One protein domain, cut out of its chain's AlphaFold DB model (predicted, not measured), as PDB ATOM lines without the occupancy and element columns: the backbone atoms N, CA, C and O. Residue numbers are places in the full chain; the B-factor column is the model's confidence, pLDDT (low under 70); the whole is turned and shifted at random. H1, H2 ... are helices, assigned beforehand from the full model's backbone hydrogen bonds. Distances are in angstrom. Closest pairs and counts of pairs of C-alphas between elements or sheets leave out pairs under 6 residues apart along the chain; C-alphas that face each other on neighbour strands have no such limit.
ATOM      1  N   GLU A  35      -2.989 -36.546 -26.623       87.88
ATOM      2  CA  GLU A  35      -3.767 -35.313 -26.627       87.88
ATOM      3  C   GLU A  35      -3.348 -34.391 -27.777       87.88
ATOM      4  O   GLU A  35      -4.188 -33.762 -28.424       87.88
ATOM      5  N   GLU A  36      -2.046 -34.342 -28.061       89.25
ATOM      6  CA  GLU A  36      -1.491 -33.563 -29.162       89.25
ATOM      7  C   GLU A  36      -1.854 -34.188 -30.506       89.25
ATOM      8  O   GLU A  36      -2.268 -33.461 -31.407       89.25
ATOM      9  N   GLN A  37      -1.793 -35.520 -30.645       91.19
ATOM     10  CA  GLN A  37      -2.211 -36.187 -31.887       91.19
ATOM     11  C   GLN A  37      -3.675 -35.895 -32.214       91.19
ATOM     12  O   GLN A  37      -3.986 -35.510 -33.342       91.19
ATOM     13  N   VAL A  38      -4.566 -36.020 -31.225       93.38
ATOM     14  CA  VAL A  38      -5.997 -35.710 -31.374       93.38
ATOM     15  C   VAL A  38      -6.216 -34.225 -31.672       93.38
ATOM     16  O   VAL A  38      -7.050 -33.863 -32.509       93.38
ATOM     17  N   GLY A  39      -5.474 -33.343 -30.999       94.44
ATOM     18  CA  GLY A  39      -5.541 -31.903 -31.222       94.44
ATOM     19  C   GLY A  39      -5.119 -31.516 -32.640       94.44
ATOM     20  O   GLY A  39      -5.827 -30.763 -33.314       94.44
ATOM     21  N   PHE A  40      -4.003 -32.064 -33.118       94.31
ATOM     22  CA  PHE A  40      -3.478 -31.802 -34.454       94.31
ATOM     23  C   PHE A  40      -4.366 -32.391 -35.543       94.31
ATOM     24  O   PHE A  40      -4.703 -31.672 -36.482       94.31
ATOM     25  N   SER A  41      -4.813 -33.641 -35.409       95.25
ATOM     26  CA  SER A  41      -5.725 -34.258 -36.379       95.25
ATOM     27  C   SER A  41      -7.024 -33.455 -36.510       95.25
ATOM     28  O   SER A  41      -7.435 -33.106 -37.619       95.25
ATOM     29  N   SER A  42      -7.601 -33.032 -35.380       95.19
ATOM     30  CA  SER A  42      -8.799 -32.187 -35.346       95.19
ATOM     31  C   SER A  42      -8.577 -30.818 -35.990       95.19
ATOM     32  O   SER A  42      -9.466 -30.296 -36.669       95.19
ATOM     33  N   TRP A  43      -7.414 -30.198 -35.772       95.06
ATOM     34  CA  TRP A  43      -7.089 -28.911 -36.388       95.06
ATOM     35  C   TRP A  43      -6.931 -29.044 -37.904       95.06
ATOM     36  O   TRP A  43      -7.498 -28.234 -38.642       95.06
ATOM     37  N   ILE A  44      -6.211 -30.068 -38.370       95.06
ATOM     38  CA  ILE A  44      -6.000 -30.322 -39.799       95.06
ATOM     39  C   ILE A  44      -7.342 -30.578 -40.479       95.06
ATOM     40  O   ILE A  44      -7.620 -29.958 -41.501       95.06
ATOM     41  N   GLU A  45      -8.198 -31.417 -39.894       94.25
ATOM     42  CA  GLU A  45      -9.520 -31.718 -40.447       94.25
ATOM     43  C   GLU A  45     -10.364 -30.458 -40.611       94.25
ATOM     44  O   GLU A  45     -10.843 -30.188 -41.706       94.25
ATOM     45  N   ARG A  46     -10.476 -29.624 -39.570       93.31
ATOM     46  CA  ARG A  46     -11.264 -28.379 -39.625       93.31
ATOM     47  C   ARG A  46     -10.768 -27.397 -40.676       93.31
ATOM     48  O   ARG A  46     -11.565 -26.650 -41.230       93.31
ATOM     49  N   ASN A  47      -9.463 -27.362 -40.919       93.31
ATOM     50  CA  ASN A  47      -8.894 -26.447 -41.892       93.31
ATOM     51  C   ASN A  47      -8.987 -27.028 -43.309       93.31
ATOM     52  O   ASN A  47      -9.393 -26.333 -44.236       93.31
ATOM     53  N   LEU A  48      -8.658 -28.295 -43.515       93.62
ATOM     54  CA  LEU A  48      -8.564 -28.880 -44.853       93.62
ATOM     55  C   LEU A  48      -9.865 -29.538 -45.345       93.62
ATOM     56  O   LEU A  48      -9.879 -30.043 -46.463       93.62
ATOM     57  N   LEU A  49     -10.955 -29.504 -44.565       90.69
ATOM     58  CA  LEU A  49     -12.238 -30.141 -44.908       90.69
ATOM     59  C   LEU A  49     -12.779 -29.735 -46.288       90.69
ATOM     60  O   LEU A  49     -13.314 -30.568 -47.022       90.69
ATOM     61  N   ASP A  50     -12.636 -28.455 -46.625       90.38
ATOM     62  CA  ASP A  50     -13.188 -27.879 -47.852       90.38
ATOM     63  C   ASP A  50     -12.318 -28.153 -49.089       90.38
ATOM     64  O   ASP A  50     -12.773 -27.950 -50.215       90.38
ATOM     65  N   ASP A  51     -11.083 -28.634 -48.905       91.31
ATOM     66  CA  ASP A  51     -10.151 -28.894 -49.998       91.31
ATOM     67  C   ASP A  51     -10.442 -30.268 -50.646       91.31
ATOM     68  O   ASP A  51     -10.331 -31.306 -49.982       91.31
ATOM     69  N   PRO A  52     -10.826 -30.320 -51.941       91.56
ATOM     70  CA  PRO A  52     -11.158 -31.569 -52.623       91.56
ATOM     71  C   PRO A  52     -10.022 -32.594 -52.642       91.56
ATOM     72  O   PRO A  52     -10.299 -33.789 -52.531       91.56
ATOM     73  N   GLU A  53      -8.771 -32.145 -52.751       89.25
ATOM     74  CA  GLU A  53      -7.598 -33.021 -52.802       89.25
ATOM     75  C   GLU A  53      -7.292 -33.607 -51.419       89.25
ATOM     76  O   GLU A  53      -6.828 -34.743 -51.304       89.25
ATOM     77  N   CYS A  54      -7.627 -32.878 -50.351       92.31
ATOM     78  CA  CYS A  54      -7.413 -33.337 -48.980       92.31
ATOM     79  C   CYS A  54      -8.431 -34.392 -48.519       92.31
ATOM     80  O   CYS A  54      -8.179 -35.099 -47.542       92.31
ATOM     81  N   LYS A  55      -9.545 -34.578 -49.242       90.94
ATOM     82  CA  LYS A  55     -10.597 -35.553 -48.888       90.94
ATOM     83  C   LYS A  55     -10.099 -36.991 -48.785       90.94
ATOM     84  O   LYS A  55     -10.698 -37.779 -48.068       90.94
ATOM     85  N   ARG A  56      -9.006 -37.349 -49.464       92.31
ATOM     86  CA  ARG A  56      -8.401 -38.689 -49.348       92.31
ATOM     87  C   ARG A  56      -7.727 -38.947 -47.993       92.31
ATOM     88  O   ARG A  56      -7.513 -40.104 -47.645       92.31
ATOM     89  N   TYR A  57      -7.373 -37.889 -47.260       93.62
ATOM     90  CA  TYR A  57      -6.752 -37.960 -45.934       93.62
ATOM     91  C   TYR A  57      -7.770 -37.766 -44.803       93.62
ATOM     92  O   TYR A  57      -7.454 -38.049 -43.650       93.62
ATOM     93  N   LEU A  58      -8.988 -37.308 -45.103       92.19
ATOM     94  CA  LEU A  58     -10.025 -37.000 -44.117       92.19
ATOM     95  C   LEU A  58     -11.181 -38.016 -44.187       92.19
ATOM     96  O   LEU A  58     -11.473 -38.530 -45.266       92.19
ATOM     97  N   PRO A  59     -11.872 -38.302 -43.071       94.62
ATOM     98  CA  PRO A  59     -11.623 -37.811 -41.709       94.62
ATOM     99  C   PRO A  59     -10.465 -38.554 -41.027       94.62
ATOM    100  O   PRO A  59     -10.104 -39.658 -41.448       94.62
ATOM    101  N   PHE A  60      -9.883 -37.970 -39.976       94.38
ATOM    102  CA  PHE A  60      -8.952 -38.695 -39.099       94.38
ATOM    103  C   PHE A  60      -9.702 -39.625 -38.142       94.38
ATOM    104  O   PHE A  60     -10.907 -39.488 -37.920       94.38
ATOM    105  N   LYS A  61      -8.992 -40.590 -37.554       93.19
ATOM    106  CA  LYS A  61      -9.547 -41.366 -36.444       93.19
ATOM    107  C   LYS A  61      -9.739 -40.466 -35.225       93.19
ATOM    108  O   LYS A  61      -8.957 -39.550 -34.976       93.19
ATOM    109  N   SER A  62     -10.753 -40.777 -34.420       90.50
ATOM    110  CA  SER A  62     -11.085 -40.019 -33.207       90.50
ATOM    111  C   SER A  62      -9.965 -39.991 -32.163       90.50
ATOM    112  O   SER A  62      -9.941 -39.096 -31.328       90.50
ATOM    113  N   ASP A  63      -9.068 -40.977 -32.193       88.94
ATOM    114  CA  ASP A  63      -7.898 -41.090 -31.317       88.94
ATOM    115  C   ASP A  63      -6.618 -40.485 -31.927       88.94
ATOM    116  O   ASP A  63      -5.570 -40.516 -31.292       88.94
ATOM    117  N   GLY A  64      -6.679 -39.935 -33.147       89.19
ATOM    118  CA  GLY A  64      -5.532 -39.339 -33.840       89.19
ATOM    119  C   GLY A  64      -4.454 -40.336 -34.284       89.19
ATOM    120  O   GLY A  64      -3.443 -39.914 -34.841       89.19
ATOM    121  N   SER A  65      -4.674 -41.642 -34.098       90.31
ATOM    122  CA  SER A  65      -3.650 -42.677 -34.303       90.31
ATOM    123  C   SER A  65      -3.181 -42.828 -35.755       90.31
ATOM    124  O   SER A  65      -2.116 -43.385 -36.002       90.31
ATOM    125  N   ASP A  66      -3.959 -42.338 -36.724       93.44
ATOM    126  CA  ASP A  66      -3.650 -42.372 -38.157       93.44
ATOM    127  C   ASP A  66      -2.986 -41.087 -38.683       93.44
ATOM    128  O   ASP A  66      -2.745 -40.973 -39.888       93.44
ATOM    129  N   LEU A  67      -2.678 -40.122 -37.807       93.19
ATOM    130  CA  LEU A  67      -2.070 -38.843 -38.182       93.19
ATOM    131  C   LEU A  67      -0.750 -39.035 -38.941       93.19
ATOM    132  O   LEU A  67      -0.574 -38.487 -40.028       93.19
ATOM    133  N   TYR A  68       0.174 -39.821 -38.385       91.19
ATOM    134  CA  TYR A  68       1.501 -40.011 -38.977       91.19
ATOM    135  C   TYR A  68       1.467 -40.871 -40.236       91.19
ATOM    136  O   TYR A  68       2.128 -40.531 -41.215       91.19
ATOM    137  N   ASP A  69       0.631 -41.910 -40.255       92.75
ATOM    138  CA  ASP A  69       0.439 -42.756 -41.435       92.75
ATOM    139  C   ASP A  69      -0.010 -41.916 -42.638       92.75
ATOM    140  O   ASP A  69       0.546 -42.032 -43.733       92.75
ATOM    141  N   LYS A  70      -0.958 -40.997 -42.425       93.38
ATOM    142  CA  LYS A  70      -1.469 -40.086 -43.461       93.38
ATOM    143  C   LYS A  70      -0.481 -39.002 -43.882       93.38
ATOM    144  O   LYS A  70      -0.616 -38.466 -44.977       93.38
ATOM    145  N   CYS A  71       0.517 -38.699 -43.055       93.81
ATOM    146  CA  CYS A  71       1.599 -37.772 -43.389       93.81
ATOM    147  C   CYS A  71       2.745 -38.426 -44.180       93.81
ATOM    148  O   CYS A  71       3.625 -37.710 -44.655       93.81
ATOM    149  N   THR A  72       2.746 -39.755 -44.348       92.62
ATOM    150  CA  THR A  72       3.865 -40.510 -44.945       92.62
ATOM    151  C   THR A  72       4.207 -40.084 -46.375       92.62
ATOM    152  O   THR A  72       5.375 -40.090 -46.752       92.62
ATOM    153  N   ASP A  73       3.216 -39.703 -47.183       92.62
ATOM    154  CA  ASP A  73       3.453 -39.271 -48.567       92.62
ATOM    155  C   ASP A  73       3.936 -37.815 -48.692       92.62
ATOM    156  O   ASP A  73       4.300 -37.375 -49.783       92.62
ATOM    157  N   GLY A  74       3.946 -37.063 -47.585       93.62
ATOM    158  CA  GLY A  74       4.358 -35.662 -47.516       93.62
ATOM    159  C   GLY A  74       3.391 -34.657 -48.158       93.62
ATOM    160  O   GLY A  74       3.561 -33.452 -47.966       93.62
ATOM    161  N   ILE A  75       2.355 -35.104 -48.872       94.50
ATOM    162  CA  ILE A  75       1.396 -34.226 -49.556       94.50
ATOM    163  C   ILE A  75       0.533 -33.503 -48.525       94.50
ATOM    164  O   ILE A  75       0.348 -32.288 -48.604       94.50
ATOM    165  N   LEU A  76       0.053 -34.231 -47.515       94.44
ATOM    166  CA  LEU A  76      -0.731 -33.647 -46.431       94.44
ATOM    167  C   LEU A  76       0.053 -32.545 -45.694       94.44
ATOM    168  O   LEU A  76      -0.494 -31.481 -45.404       94.44
ATOM    169  N   LEU A  77       1.351 -32.765 -45.459       94.94
ATOM    170  CA  LEU A  77       2.234 -31.768 -44.846       94.94
ATOM    171  C   LEU A  77       2.367 -30.519 -45.722       94.94
ATOM    172  O   LEU A  77       2.326 -29.406 -45.201       94.94
ATOM    173  N   TRP A  78       2.473 -30.678 -47.043       95.94
ATOM    174  CA  TRP A  78       2.505 -29.544 -47.967       95.94
ATOM    175  C   TRP A  78       1.236 -28.684 -47.872       95.94
ATOM    176  O   TRP A  78       1.343 -27.466 -47.715       95.94
ATOM    177  N   TYR A  79       0.047 -29.295 -47.869       94.81
ATOM    178  CA  TYR A  79      -1.214 -28.561 -47.702       94.81
ATOM    179  C   TYR A  79      -1.300 -27.831 -46.359       94.81
ATOM    180  O   TYR A  79      -1.731 -26.678 -46.316       94.81
ATOM    181  N   VAL A  80      -0.850 -28.460 -45.268       93.94
ATOM    182  CA  VAL A  80      -0.774 -27.812 -43.948       93.94
ATOM    183  C   VAL A  80       0.135 -26.579 -43.993       93.94
ATOM    184  O   VAL A  80      -0.257 -25.520 -43.509       93.94
ATOM    185  N   MET A  81       1.307 -26.675 -44.625       93.25
ATOM    186  CA  MET A  81       2.247 -25.552 -44.746       93.25
ATOM    187  C   MET A  81       1.670 -24.400 -45.573       93.25
ATOM    188  O   MET A  81       1.721 -23.245 -45.148       93.25
ATOM    189  N   VAL A  82       1.065 -24.709 -46.725       92.62
ATOM    190  CA  VAL A  82       0.375 -23.710 -47.553       92.62
ATOM    191  C   VAL A  82      -0.747 -23.058 -46.754       92.62
ATOM    192  O   VAL A  82      -0.895 -21.836 -46.782       92.62
ATOM    193  N   ARG A  83      -1.517 -23.843 -45.996       92.56
ATOM    194  CA  ARG A  83      -2.609 -23.307 -45.191       92.56
ATOM    195  C   ARG A  83      -2.119 -22.348 -44.110       92.56
ATOM    196  O   ARG A  83      -2.698 -21.276 -43.979       92.56
ATOM    197  N   ILE A  84      -1.069 -22.704 -43.372       91.88
ATOM    198  CA  ILE A  84      -0.486 -21.840 -42.333       91.88
ATOM    199  C   ILE A  84      -0.059 -20.497 -42.933       91.88
ATOM    200  O   ILE A  84      -0.355 -19.453 -42.360       91.88
ATOM    201  N   PHE A  85       0.558 -20.509 -44.117       91.38
ATOM    202  CA  PHE A  85       0.984 -19.283 -44.794       91.38
ATOM    203  C   PHE A  85      -0.182 -18.379 -45.227       91.38
ATOM    204  O   PHE A  85      -0.001 -17.177 -45.342       91.38
ATOM    205  N   ASN A  86      -1.375 -18.934 -45.461       83.88
ATOM    206  CA  ASN A  86      -2.569 -18.155 -45.817       83.88
ATOM    207  C   ASN A  86      -3.350 -17.634 -44.593       83.88
ATOM    208  O   ASN A  86      -4.310 -16.885 -44.764       83.88
ATOM    209  N   ILE A  87      -2.995 -18.059 -43.375       78.25
ATOM    210  CA  ILE A  87      -3.634 -17.626 -42.118       78.25
ATOM    211  C   ILE A  87      -2.860 -16.466 -41.456       78.25
ATOM    212  O   ILE A  87      -3.448 -15.727 -40.665       78.25
ATOM    213  N   LEU A  88      -1.568 -16.312 -41.771       64.12
ATOM    214  CA  LEU A  88      -0.678 -15.245 -41.289       64.12
ATOM    215  C   LEU A  88      -0.680 -14.034 -42.230       64.12
ATOM    216  O   LEU A  88      -0.585 -12.903 -41.701       64.12
TER     217      LEU A  88
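AT A GLANCE: This is residues 35 to 88 of the 88 residues of an uncharacterized protein of Schistosoma rodhaini (UniProt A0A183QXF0). Two helices, H1 and H3, are set nearly at right angles, with the last part of H1 packed on the middle of H3, and the short helix H2 is near both of them. The long link of residues 49 to 66 runs out past the end of H1 and then folds back beside H1 to reach H2. The printed part has 54 residues with three named helices, in the order H1, H2, H3, and no named strand; the class is all helix. The whole is compact, with a radius of gyration of the C-alphas of 10.4 A, and the C-alphas span 27 by 21 by 18 A along their three main axes.

HOW THE PARTS SIT: H1, residues 35 to 48, is the longest helix, and it touches H3, residues 75 to 87. H1 touches H3 with residues 44 to 48 alone, and H3 touches H1 with residues 79 to 83 alone; the closest C-alphas of the two helices, those of Ile 44 and Val 80, are 7.1 A apart. The lines of H1 and H3 stand about perpendicular, at 74 degrees, and their centres are 13.2 A apart. H2, residues 67 to 71, is close to H1 but not clearly touching it; their closest C-alphas, those of Ser 41 and Leu 67, are 6.1 A apart. H2 is also close to H3 but not clearly touching it, with the C-alphas of Cys 71 and Leu 77 the closest, at 6.2 A. In the backbones of H1, H2 and H3, every O i to N i+4 pair is within hydrogen-bond range.

IN THESE COORDINATES: H1 has 14 residues, Glu 35 to Leu 48, and measures 19.9 A from its first C-alpha, at (-3.767, -35.313, -26.627), to its last, at (-8.564, -28.880, -44.853). H3 has 13 residues, Ile 75 to Ile 87, and measures 18.9 A from first to last C-alpha, ending at C-alpha 87, at (-3.634, -17.626, -42.118). H2 has five residues, Leu 67 to Cys 71, and measures 6.5 A.

THE WHOLE: The two C-alphas farthest apart are those of Asp 63 and Leu 88, at 28.6 A, while the first and last printed C-alphas, those of Glu 35 and Leu 88, are 25.0 A apart. The printed part has no cut, and Leu 88 is the chain's last residue. The link from H1 to H2 is long, with 18 residues, and its C-alphas lie 7 to 14 A from the mean of the C-alphas. The link from H2 to H3 is tight, with 3 residues. The mean pLDDT of the printed part of this model is 91.7, and one residue, Leu 88, is under 70.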